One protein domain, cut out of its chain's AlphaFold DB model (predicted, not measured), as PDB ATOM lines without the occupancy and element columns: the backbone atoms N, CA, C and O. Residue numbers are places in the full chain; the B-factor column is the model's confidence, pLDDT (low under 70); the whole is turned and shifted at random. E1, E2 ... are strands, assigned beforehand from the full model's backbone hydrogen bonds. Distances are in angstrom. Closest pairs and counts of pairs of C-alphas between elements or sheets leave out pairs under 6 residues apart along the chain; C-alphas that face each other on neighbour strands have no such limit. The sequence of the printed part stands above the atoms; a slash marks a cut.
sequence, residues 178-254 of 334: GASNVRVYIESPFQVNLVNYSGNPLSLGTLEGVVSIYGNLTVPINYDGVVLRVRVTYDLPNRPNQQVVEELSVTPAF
ATOM      1  N   GLY A 178     222.494 170.485 163.923       83.31
ATOM      2  CA  GLY A 178     223.774 171.120 164.231       83.31
ATOM      3  C   GLY A 178     224.306 170.748 165.617       83.31
ATOM      4  O   GLY A 178     225.508 170.536 165.775       83.31
ATOM      5  N   ALA A 179     223.423 170.649 166.615       88.88
ATOM      6  CA  ALA A 179     223.751 170.229 167.979       88.88
ATOM      7  C   ALA A 179     222.520 169.672 168.717       88.88
ATOM      8  O   ALA A 179     221.387 170.027 168.393       88.88
ATOM      9  N   SER A 180     222.735 168.839 169.736       89.19
ATOM     10  CA  SER A 180     221.683 168.316 170.621       89.19
ATOM     11  C   SER A 180     221.929 168.683 172.088       89.19
ATOM     12  O   SER A 180     223.010 169.156 172.446       89.19
ATOM     13  N   ASN A 181     220.901 168.513 172.934       88.44
ATOM     14  CA  ASN A 181     220.927 168.830 174.370       88.44
ATOM     15  C   ASN A 181     221.482 170.242 174.658       88.44
ATOM     16  O   ASN A 181     222.265 170.466 175.586       88.44
ATOM     17  N   VAL A 182     221.092 171.208 173.822       91.94
ATOM     18  CA  VAL A 182     221.568 172.586 173.913       91.94
ATOM     19  C   VAL A 182     220.916 173.268 175.111       91.94
ATOM     20  O   VAL A 182     219.692 173.409 175.181       91.94
ATOM     21  N   ARG A 183     221.744 173.735 176.048       93.75
ATOM     22  CA  ARG A 183     221.317 174.499 177.224       93.75
ATOM     23  C   ARG A 183     222.051 175.821 177.289       93.75
ATOM     24  O   ARG A 183     223.265 175.869 177.106       93.75
ATOM     25  N   VAL A 184     221.321 176.881 177.607       95.50
ATOM     26  CA  VAL A 184     221.869 178.230 177.740       95.50
ATOM     27  C   VAL A 184     221.722 178.684 179.182       95.50
ATOM     28  O   VAL A 184     220.619 178.785 179.711       95.50
ATOM     29  N   TYR A 185     222.846 178.955 179.825       96.62
ATOM     30  CA  TYR A 185     222.932 179.516 181.162       96.62
ATOM     31  C   TYR A 185     223.206 181.008 181.035       96.62
ATOM     32  O   TYR A 185     224.139 181.415 180.340       96.62
ATOM     33  N   ILE A 186     222.392 181.811 181.709       96.50
ATOM     34  CA  ILE A 186     222.517 183.266 181.707       96.50
ATOM     35  C   ILE A 186     222.892 183.713 183.114       96.50
ATOM     36  O   ILE A 186     222.106 183.591 184.051       96.50
ATOM     37  N   GLU A 187     224.106 184.214 183.275       96.50
ATOM     38  CA  GLU A 187     224.657 184.665 184.548       96.50
ATOM     39  C   GLU A 187     224.804 186.190 184.492       96.50
ATOM     40  O   GLU A 187     225.437 186.734 183.592       96.50
ATOM     41  N   SER A 188     224.193 186.906 185.432       96.25
ATOM     42  CA  SER A 188     224.277 188.366 185.503       96.25
ATOM     43  C   SER A 188     224.256 188.816 186.963       96.25
ATOM     44  O   SER A 188     223.549 188.205 187.769       96.25
ATOM     45  N   PRO A 189     224.992 189.883 187.327       94.88
ATOM     46  CA  PRO A 189     224.817 190.542 188.620       94.88
ATOM     47  C   PRO A 189     223.457 191.252 188.748       94.88
ATOM     48  O   PRO A 189     223.095 191.675 189.846       94.88
ATOM     49  N   PHE A 190     222.702 191.388 187.652       95.19
ATOM     50  CA  PHE A 190     221.404 192.055 187.599       95.19
ATOM     51  C   PHE A 190     220.291 191.090 187.184       95.19
ATOM     52  O   PHE A 190     220.528 190.018 186.626       95.19
ATOM     53  N   GLN A 191     219.044 191.482 187.446       94.19
ATOM     54  CA  GLN A 191     217.890 190.719 186.985       94.19
ATOM     55  C   GLN A 191     217.779 190.805 185.458       94.19
ATOM     56  O   GLN A 191     217.638 191.893 184.901       94.19
ATOM     57  N   VAL A 192     217.803 189.643 184.801       95.06
ATOM     58  CA  VAL A 192     217.566 189.503 183.360       95.06
ATOM     59  C   VAL A 192     216.115 189.092 183.134       95.06
ATOM     60  O   VAL A 192     215.675 188.053 183.630       95.06
ATOM     61  N   ASN A 193     215.378 189.884 182.361       93.50
ATOM     62  CA  ASN A 193     214.015 189.570 181.950       93.50
ATOM     63  C   ASN A 193     214.037 189.053 180.514       93.50
ATOM     64  O   ASN A 193     214.311 189.802 179.579       93.50
ATOM     65  N   LEU A 194     213.749 187.767 180.339       94.06
ATOM     66  CA  LEU A 194     213.664 187.151 179.021       94.06
ATOM     67  C   LEU A 194     212.297 187.411 178.382       94.06
ATOM     68  O   LEU A 194     211.244 187.314 179.025       94.06
ATOM     69  N   VAL A 195     212.321 187.726 177.091       92.75
ATOM     70  CA  VAL A 195     211.125 188.045 176.312       92.75
ATOM     71  C   VAL A 195     210.516 186.762 175.758       92.75
ATOM     72  O   VAL A 195     209.396 186.417 176.130       92.75
ATOM     73  N   ASN A 196     211.256 186.021 174.933       91.69
ATOM     74  CA  ASN A 196     210.735 184.896 174.148       91.69
ATOM     75  C   ASN A 196     210.988 183.500 174.746       91.69
ATOM     76  O   ASN A 196     210.467 182.511 174.233       91.69
ATOM     77  N   TYR A 197     211.724 183.432 175.854       92.50
ATOM     78  CA  TYR A 197     211.971 182.212 176.622       92.50
ATOM     79  C   TYR A 197     211.768 182.454 178.116       92.50
ATOM     80  O   TYR A 197     211.719 183.592 178.583       92.50
ATOM     81  N   SER A 198     211.677 181.372 178.881       89.19
ATOM     82  CA  SER A 198     211.616 181.397 180.334       89.19
ATOM     83  C   SER A 198     212.569 180.375 180.959       89.19
ATOM     84  O   SER A 198     212.874 179.328 180.386       89.19
ATOM     85  N   GLY A 199     213.026 180.687 182.174       88.12
ATOM     86  CA  GLY A 199     213.922 179.827 182.942       88.12
ATOM     87  C   GLY A 199     215.411 180.122 182.746       88.12
ATOM     88  O   GLY A 199     215.821 180.881 181.877       88.12
ATOM     89  N   ASN A 200     216.209 179.540 183.639       90.69
ATOM     90  CA  ASN A 200     217.665 179.558 183.616       90.69
ATOM     91  C   ASN A 200     218.147 178.283 184.346       90.69
ATOM     92  O   ASN A 200     217.849 178.150 185.539       90.69
ATOM     93  N   PRO A 201     218.795 177.318 183.668       92.19
ATOM     94  CA  PRO A 201     219.115 177.339 182.240       92.19
ATOM     95  C   PRO A 201     217.868 177.317 181.348       92.19
ATOM     96  O   PRO A 201     216.825 176.784 181.732       92.19
ATOM     97  N   LEU A 202     217.998 177.887 180.153       92.69
ATOM     98  CA  LEU A 202     217.078 177.662 179.048       92.69
ATOM     99  C   LEU A 202     217.418 176.312 178.423       92.69
ATOM    100  O   LEU A 202     218.592 176.054 178.149       92.69
ATOM    101  N   SER A 203     216.408 175.484 178.170       89.62
ATOM    102  CA  SER A 203     216.586 174.266 177.381       89.62
ATOM    103  C   SER A 203     216.062 174.487 175.973       89.62
ATOM    104  O   SER A 203     214.895 174.832 175.804       89.62
ATOM    105  N   LEU A 204     216.940 174.332 174.985       88.50
ATOM    106  CA  LEU A 204     216.606 174.462 173.565       88.50
ATOM    107  C   LEU A 204     216.488 173.092 172.881       88.50
ATOM    108  O   LEU A 204     215.975 173.012 171.774       88.50
ATOM    109  N   GLY A 205     216.956 172.021 173.535       86.94
ATOM    110  CA  GLY A 205     216.926 170.664 172.996       86.94
ATOM    111  C   GLY A 205     217.814 170.527 171.763       86.94
ATOM    112  O   GLY A 205     219.041 170.535 171.890       86.94
ATOM    113  N   THR A 206     217.211 170.369 170.586       86.19
ATOM    114  CA  THR A 206     217.929 170.180 169.319       86.19
ATOM    115  C   THR A 206     218.028 171.495 168.553       86.19
ATOM    116  O   THR A 206     217.057 172.236 168.450       86.19
ATOM    117  N   LEU A 207     219.203 171.794 167.996       86.00
ATOM    118  CA  LEU A 207     219.456 173.025 167.256       86.00
ATOM    119  C   LEU A 207     219.766 172.716 165.790       86.00
ATOM    120  O   LEU A 207     220.753 172.055 165.470       86.00
ATOM    121  N   GLU A 208     218.914 173.233 164.912       80.31
ATOM    122  CA  GLU A 208     218.985 173.085 163.449       80.31
ATOM    123  C   GLU A 208     219.608 174.319 162.776       80.31
ATOM    124  O   GLU A 208     220.167 174.240 161.686       80.31
ATOM    125  N   GLY A 209     219.521 175.480 163.431       82.62
ATOM    126  CA  GLY A 209     219.936 176.766 162.882       82.62
ATOM    127  C   GLY A 209     220.063 177.845 163.954       82.62
ATOM    128  O   GLY A 209     220.198 177.560 165.141       82.62
ATOM    129  N   VAL A 210     220.036 179.113 163.546       84.94
ATOM    130  CA  VAL A 210     220.254 180.231 164.472       84.94
ATOM    131  C   VAL A 210     219.027 180.442 165.361       84.94
ATOM    132  O   VAL A 210     217.976 180.884 164.894       84.94
ATOM    133  N   VAL A 211     219.191 180.197 166.663       88.38
ATOM    134  CA  VAL A 211     218.207 180.534 167.699       88.38
ATOM    135  C   VAL A 211     218.520 181.916 168.259       88.38
ATOM    136  O   VAL A 211     219.657 182.203 168.627       88.38
ATOM    137  N   SER A 212     217.504 182.774 168.343       90.50
ATOM    138  CA  SER A 212     217.635 184.107 168.939       90.50
ATOM    139  C   SER A 212     216.944 184.150 170.303       90.50
ATOM    140  O   SER A 212     215.782 183.764 170.430       90.50
ATOM    141  N   ILE A 213     217.662 184.609 171.329       93.44
ATOM    142  CA  ILE A 213     217.150 184.778 172.695       93.44
ATOM    143  C   ILE A 213     217.147 186.273 172.992       93.44
ATOM    144  O   ILE A 213     218.200 186.910 172.979       93.44
ATOM    145  N   TYR A 214     215.969 186.828 173.262       92.94
ATOM    146  CA  TYR A 214     215.793 188.246 173.550       92.94
ATOM    147  C   TYR A 214     215.513 188.456 175.031       92.94
ATOM    148  O   TYR A 214     214.783 187.692 175.671       92.94
ATOM    149  N   GLY A 215     216.070 189.530 175.569       92.75
ATOM    150  CA  GLY A 215     215.866 189.924 176.948       92.75
ATOM    151  C   GLY A 215     216.313 191.351 177.193       92.75
ATOM    152  O   GLY A 215     216.992 191.960 176.367       92.75
ATOM    153  N   ASN A 216     215.938 191.866 178.354       92.75
ATOM    154  CA  ASN A 216     216.385 193.154 178.852       92.75
ATOM    155  C   ASN A 216     216.930 193.004 180.278       92.75
ATOM    156  O   ASN A 216     216.585 192.074 181.010       92.75
ATOM    157  N   LEU A 217     217.821 193.913 180.654       94.62
ATOM    158  CA  LEU A 217     218.341 194.032 182.009       94.62
ATOM    159  C   LEU A 217     218.602 195.508 182.300       94.62
ATOM    160  O   LEU A 217     218.976 196.267 181.405       94.62
ATOM    161  N   THR A 218     218.416 195.909 183.552       94.19
ATOM    162  CA  THR A 218     218.644 197.290 183.982       94.19
ATOM    163  C   THR A 218     219.984 197.383 184.693       94.19
ATOM    164  O   THR A 218     220.175 196.779 185.747       94.19
ATOM    165  N   VAL A 219     220.902 198.164 184.125       93.88
ATOM    166  CA  VAL A 219     222.225 198.417 184.704       93.88
ATOM    167  C   VAL A 219     222.184 199.696 185.558       93.88
ATOM    168  O   VAL A 219     221.644 200.707 185.101       93.88
ATOM    169  N   PRO A 220     222.748 199.700 186.781       92.31
ATOM    170  CA  PRO A 220     222.880 200.904 187.595       92.31
ATOM    171  C   PRO A 220     223.714 201.998 186.921       92.31
ATOM    172  O   PRO A 220     224.629 201.733 186.141       92.31
ATOM    173  N   ILE A 221     223.438 203.249 187.291       88.69
ATOM    174  CA  ILE A 221     224.195 204.410 186.812       88.69
ATOM    175  C   ILE A 221     225.676 204.248 187.195       88.69
ATOM    176  O   ILE A 221     225.987 203.882 188.327       88.69
ATOM    177  N   ASN A 222     226.577 204.566 186.262       89.38
ATOM    178  CA  ASN A 222     228.037 204.491 186.416       89.38
ATOM    179  C   ASN A 222     228.614 203.082 186.651       89.38
ATOM    180  O   ASN A 222     229.763 202.972 187.072       89.38
ATOM    181  N   TYR A 223     227.858 202.012 186.387       94.62
ATOM    182  CA  TYR A 223     228.415 200.661 186.416       94.62
ATOM    183  C   TYR A 223     229.458 200.467 185.308       94.62
ATOM    184  O   TYR A 223     229.232 200.855 184.162       94.62
ATOM    185  N   ASP A 224     230.568 199.828 185.664       95.75
ATOM    186  CA  ASP A 224     231.665 199.469 184.769       95.75
ATOM    187  C   ASP A 224     232.055 198.011 185.042       95.75
ATOM    188  O   ASP A 224     232.373 197.653 186.181       95.75
ATOM    189  N   GLY A 225     231.969 197.161 184.018       96.44
ATOM    190  CA  GLY A 225     232.317 195.745 184.107       96.44
ATOM    191  C   GLY A 225     231.353 194.810 183.380       96.44
ATOM    192  O   GLY A 225     230.548 195.225 182.544       96.44
ATOM    193  N   VAL A 226     231.452 193.518 183.705       96.94
ATOM    194  CA  VAL A 226     230.675 192.434 183.084       96.94
ATOM    195  C   VAL A 226     229.220 192.474 183.553       96.94
ATOM    196  O   VAL A 226     228.925 192.225 184.720       96.94
ATOM    197  N   VAL A 227     228.292 192.727 182.631       96.88
ATOM    198  CA  VAL A 227     226.843 192.756 182.908       96.88
ATOM    199  C   VAL A 227     226.154 191.434 182.604       96.88
ATOM    200  O   VAL A 227     225.056 191.188 183.102       96.88
ATOM    201  N   LEU A 228     226.764 190.590 181.775       96.88
ATOM    202  CA  LEU A 228     226.178 189.334 181.334       96.88
ATOM    203  C   LEU A 228     227.284 188.342 180.984       96.88
ATOM    204  O   LEU A 228     228.213 188.678 180.257       96.88
ATOM    205  N   ARG A 229     227.148 187.106 181.446       97.69
ATOM    206  CA  ARG A 229     227.905 185.948 180.984       97.69
ATOM    207  C   ARG A 229     226.913 184.915 180.476       97.69
ATOM    208  O   ARG A 229     226.016 184.490 181.203       97.69
ATOM    209  N   VAL A 230     227.072 184.510 179.226       97.50
ATOM    210  CA  VAL A 230     226.249 183.486 178.586       97.50
ATOM    211  C   VAL A 230     227.101 182.245 178.410       97.50
ATOM    212  O   VAL A 230     228.127 182.276 177.737       97.50
ATOM    213  N   ARG A 231     226.679 181.137 179.015       97.75
ATOM    214  CA  ARG A 231     227.330 179.836 178.866       97.75
ATOM    215  C   ARG A 231     226.391 178.885 178.144       97.75
ATOM    216  O   ARG A 231     225.313 178.587 178.643       97.75
ATOM    217  N   VAL A 232     226.814 178.379 176.996       96.56
ATOM    218  CA  VAL A 232     226.065 177.396 176.209       96.56
ATOM    219  C   VAL A 232     226.736 176.041 176.364       96.56
ATOM    220  O   VAL A 232     227.944 175.937 176.171       96.56
ATOM    221  N   THR A 233     225.973 175.008 176.710       96.06
ATOM    222  CA  THR A 233     226.433 173.611 176.719       96.06
ATOM    223  C   THR A 233     225.656 172.813 175.688       96.06
ATOM    224  O   THR A 233     224.447 173.006 175.586       96.06
ATOM    225  N   TYR A 234     226.316 171.938 174.936       94.69
ATOM    226  CA  TYR A 234     225.682 171.171 173.863       94.69
ATOM    227  C   TYR A 234     226.466 169.907 173.508       94.69
ATOM    228  O   TYR A 234     227.656 169.790 173.801       94.69
ATOM    229  N   ASP A 235     225.807 168.986 172.818       91.75
ATOM    230  CA  ASP A 235     226.386 167.752 172.308       91.75
ATOM    231  C   ASP A 235     226.508 167.810 170.777       91.75
ATOM    232  O   ASP A 235     225.599 168.243 170.067       91.75
ATOM    233  N   LEU A 236     227.654 167.369 170.253       89.88
ATOM    234  CA  LEU A 236     227.839 167.053 168.835       89.88
ATOM    235  C   LEU A 236     227.845 165.527 168.661       89.88
ATOM    236  O   LEU A 236     228.311 164.837 169.572       89.88
ATOM    237  N   PRO A 237     227.478 164.984 167.479       81.50
ATOM    238  CA  PRO A 237     227.344 163.537 167.262       81.50
ATOM    239  C   PRO A 237     228.531 162.677 167.732       81.50
ATOM    240  O   PRO A 237     228.341 161.564 168.202       81.50
ATOM    241  N   ASN A 238     229.759 163.209 167.654       85.62
ATOM    242  CA  ASN A 238     230.988 162.516 168.064       85.62
ATOM    243  C   ASN A 238     231.742 163.212 169.211       85.62
ATOM    244  O   ASN A 238     232.856 162.815 169.553       85.62
ATOM    245  N   ARG A 239     231.198 164.307 169.752       90.00
ATOM    246  CA  ARG A 239     231.851 165.153 170.760       90.00
ATOM    247  C   ARG A 239     230.793 165.677 171.737       90.00
ATOM    248  O   ARG A 239     230.276 166.771 171.520       90.00
ATOM    249  N   PRO A 240     230.447 164.908 172.779       90.94
ATOM    250  CA  PRO A 240     229.507 165.367 173.795       90.94
ATOM    251  C   PRO A 240     230.137 166.438 174.700       90.94
ATOM    252  O   PRO A 240     231.358 166.635 174.696       90.94
ATOM    253  N   ASN A 241     229.311 167.102 175.503       92.50
ATOM    254  CA  ASN A 241     229.676 168.062 176.547       92.50
ATOM    255  C   ASN A 241     230.530 169.234 176.049       92.50
ATOM    256  O   ASN A 241     231.474 169.665 176.715       92.50
ATOM    257  N   GLN A 242     230.227 169.742 174.859       96.25
ATOM    258  CA  GLN A 242     230.829 170.975 174.374       96.25
ATOM    259  C   GLN A 242     230.314 172.160 175.186       96.25
ATOM    260  O   GLN A 242     229.187 172.155 175.691       96.25
ATOM    261  N   GLN A 243     231.151 173.186 175.303       96.56
ATOM    262  CA  GLN A 243     230.809 174.400 176.024       96.56
ATOM    263  C   GLN A 243     231.404 175.622 175.333       96.56
ATOM    264  O   GLN A 243     232.572 175.623 174.951       96.56
ATOM    265  N   VAL A 244     230.605 176.680 175.244       96.12
ATOM    266  CA  VAL A 244     231.026 178.021 174.834       96.12
ATOM    267  C   VAL A 244     230.622 179.000 175.932       96.12
ATOM    268  O   VAL A 244     229.568 178.842 176.551       96.12
ATOM    269  N   VAL A 245     231.476 179.982 176.212       97.44
ATOM    270  CA  VAL A 245     231.205 181.044 177.185       97.44
ATOM    271  C   VAL A 245     231.516 182.373 176.528       97.44
ATOM    272  O   VAL A 245     232.620 182.558 176.030       97.44
ATOM    273  N   GLU A 246     230.553 183.280 176.570       97.56
ATOM    274  CA  GLU A 246     230.679 184.647 176.083       97.56
ATOM    275  C   GLU A 246     230.344 185.619 177.211       97.56
ATOM    276  O   GLU A 246     229.477 185.352 178.049       97.56
ATOM    277  N   GLU A 247     231.027 186.756 177.235       97.12
ATOM    278  CA  GLU A 247     230.817 187.804 178.230       97.12
ATOM    279  C   GLU A 247     230.519 189.133 177.547       97.12
ATOM    280  O   GLU A 247     231.152 189.514 176.564       97.12
ATOM    281  N   LEU A 248     229.567 189.868 178.112       95.06
ATOM    282  CA  LEU A 248     229.253 191.233 177.734       95.06
ATOM    283  C   LEU A 248     229.615 192.150 178.894       95.06
ATOM    284  O   LEU A 248     229.109 191.996 180.009       95.06
ATOM    285  N   SER A 249     230.460 193.130 178.603       95.12
ATOM    286  CA  SER A 249     230.798 194.207 179.529       95.12
ATOM    287  C   SER A 249     230.267 195.536 179.022       95.12
ATOM    288  O   SER A 249     230.141 195.742 177.814       95.12
ATOM    289  N   VAL A 250     229.978 196.443 179.947       94.19
ATOM    290  CA  VAL A 250     229.617 197.828 179.639       94.19
ATOM    291  C   VAL A 250     230.535 198.773 180.392       94.19
ATOM    292  O   VAL A 250     231.004 198.462 181.483       94.19
ATOM    293  N   THR A 251     230.743 199.946 179.811       93.50
ATOM    294  CA  THR A 251     231.497 201.046 180.411       93.50
ATOM    295  C   THR A 251     230.640 202.309 180.366       93.50
ATOM    296  O   THR A 251     229.980 202.541 179.345       93.50
ATOM    297  N   PRO A 252     230.658 203.168 181.400       92.06
ATOM    298  CA  PRO A 252     229.926 204.426 181.379       92.06
ATOM    299  C   PRO A 252     230.353 205.310 180.201       92.06
ATOM    300  O   PRO A 252     231.541 205.493 179.936       92.06
ATOM    301  N   ALA A 253     229.383 205.896 179.500       90.19
ATOM    302  CA  ALA A 253     229.675 206.864 178.450       90.19
ATOM    303  C   ALA A 253     230.132 208.201 179.058       90.19
ATOM    304  O   ALA A 253     229.538 208.697 180.013       90.19
ATOM    305  N   PHE A 254     231.139 208.836 178.455       88.19
ATOM    306  CA  PHE A 254     231.653 210.134 178.912       88.19
ATOM    307  C   PHE A 254     230.645 211.286 178.769       88.19
ATOM    308  O   PHE A 254     230.749 212.291 179.471       88.19
TER     309      PHE A 254
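AT A GLANCE: This is residues 178 to 254 of the 334 residues of the protein "VWA domain-containing protein" of Acidianus sp. RZ1 (UniProt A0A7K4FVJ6). What does residues 178 to 254 look like as a whole? It is a long, twisted sheet of four strands, E3, E1, E5 and E6 in that order, with the long hairpin of E5 and E6 running along its length and the shorter E1 and E3 side by side along part of E5. A second, small sheet of E2 and E4 lies clear of it, beyond residue 187 of E1 and residue 202 of E3. What is it made of, and how large is it? The printed part has 77 residues, with six named strands, E1 to E6 along the chain, antiparallel within both sheets, and no named helix: the class is all strand. It is loose, with a radius of gyration of the C-alphas of 14.5 A, and a rod in outline, spanning 48 by 22 by 18 A.

HOW THE PARTS SIT: Which strands are beside the first one? E1, residues 179 to 187, is an inner strand, antiparallel to E3, residues 202 to 207, at 154 degrees, with N 202 and O 184 2.8 A apart. E1 is also antiparallel to E5, residues 225 to 236, at 164 degrees; N 185 and O 231, 2.8 A apart, are within hydrogen-bond range. What follows at the edge? E6, residues 239 to 250, is an edge strand and forms a hairpin with E5, antiparallel at 165 degrees, with N 230 and O 246 2.8 A apart. Where is the small sheet? E2, residues 192 to 194, and E4, residues 215 to 217, are antiparallel at 160 degrees, with N 193 and O 216 2.8 A apart. E2 and E1 are only just apart, their closest C-alphas 8.1 A from each other.

IN THESE COORDINATES: Where does E1 begin, and is it straight? C-alpha 179 stands at (223.751, 170.229, 167.979); E1 is 22.0 A from first to last C-alpha and bends by 52 degrees at residue 182. How long are the others? E2 measures 6.3 A, E3 12.9 A, E4 7.0 A, E5 32.8 A and E6 33.9 A from first to last C-alpha. Where does the last strand end? E6 ends at C-alpha 250, at (229.617, 197.828, 179.639).

THE WHOLE: How far does the printed part reach? The two C-alphas farthest apart are those of Asn 238 and Phe 254, at 48.8 A. Is anything cut, long or uncertain? The printed part has no cut. The links E1 to E2 and E5 to E6 are tight, the other three are short, and no link is long. The mean pLDDT of the printed part is 92.4, and no printed residue is under 70.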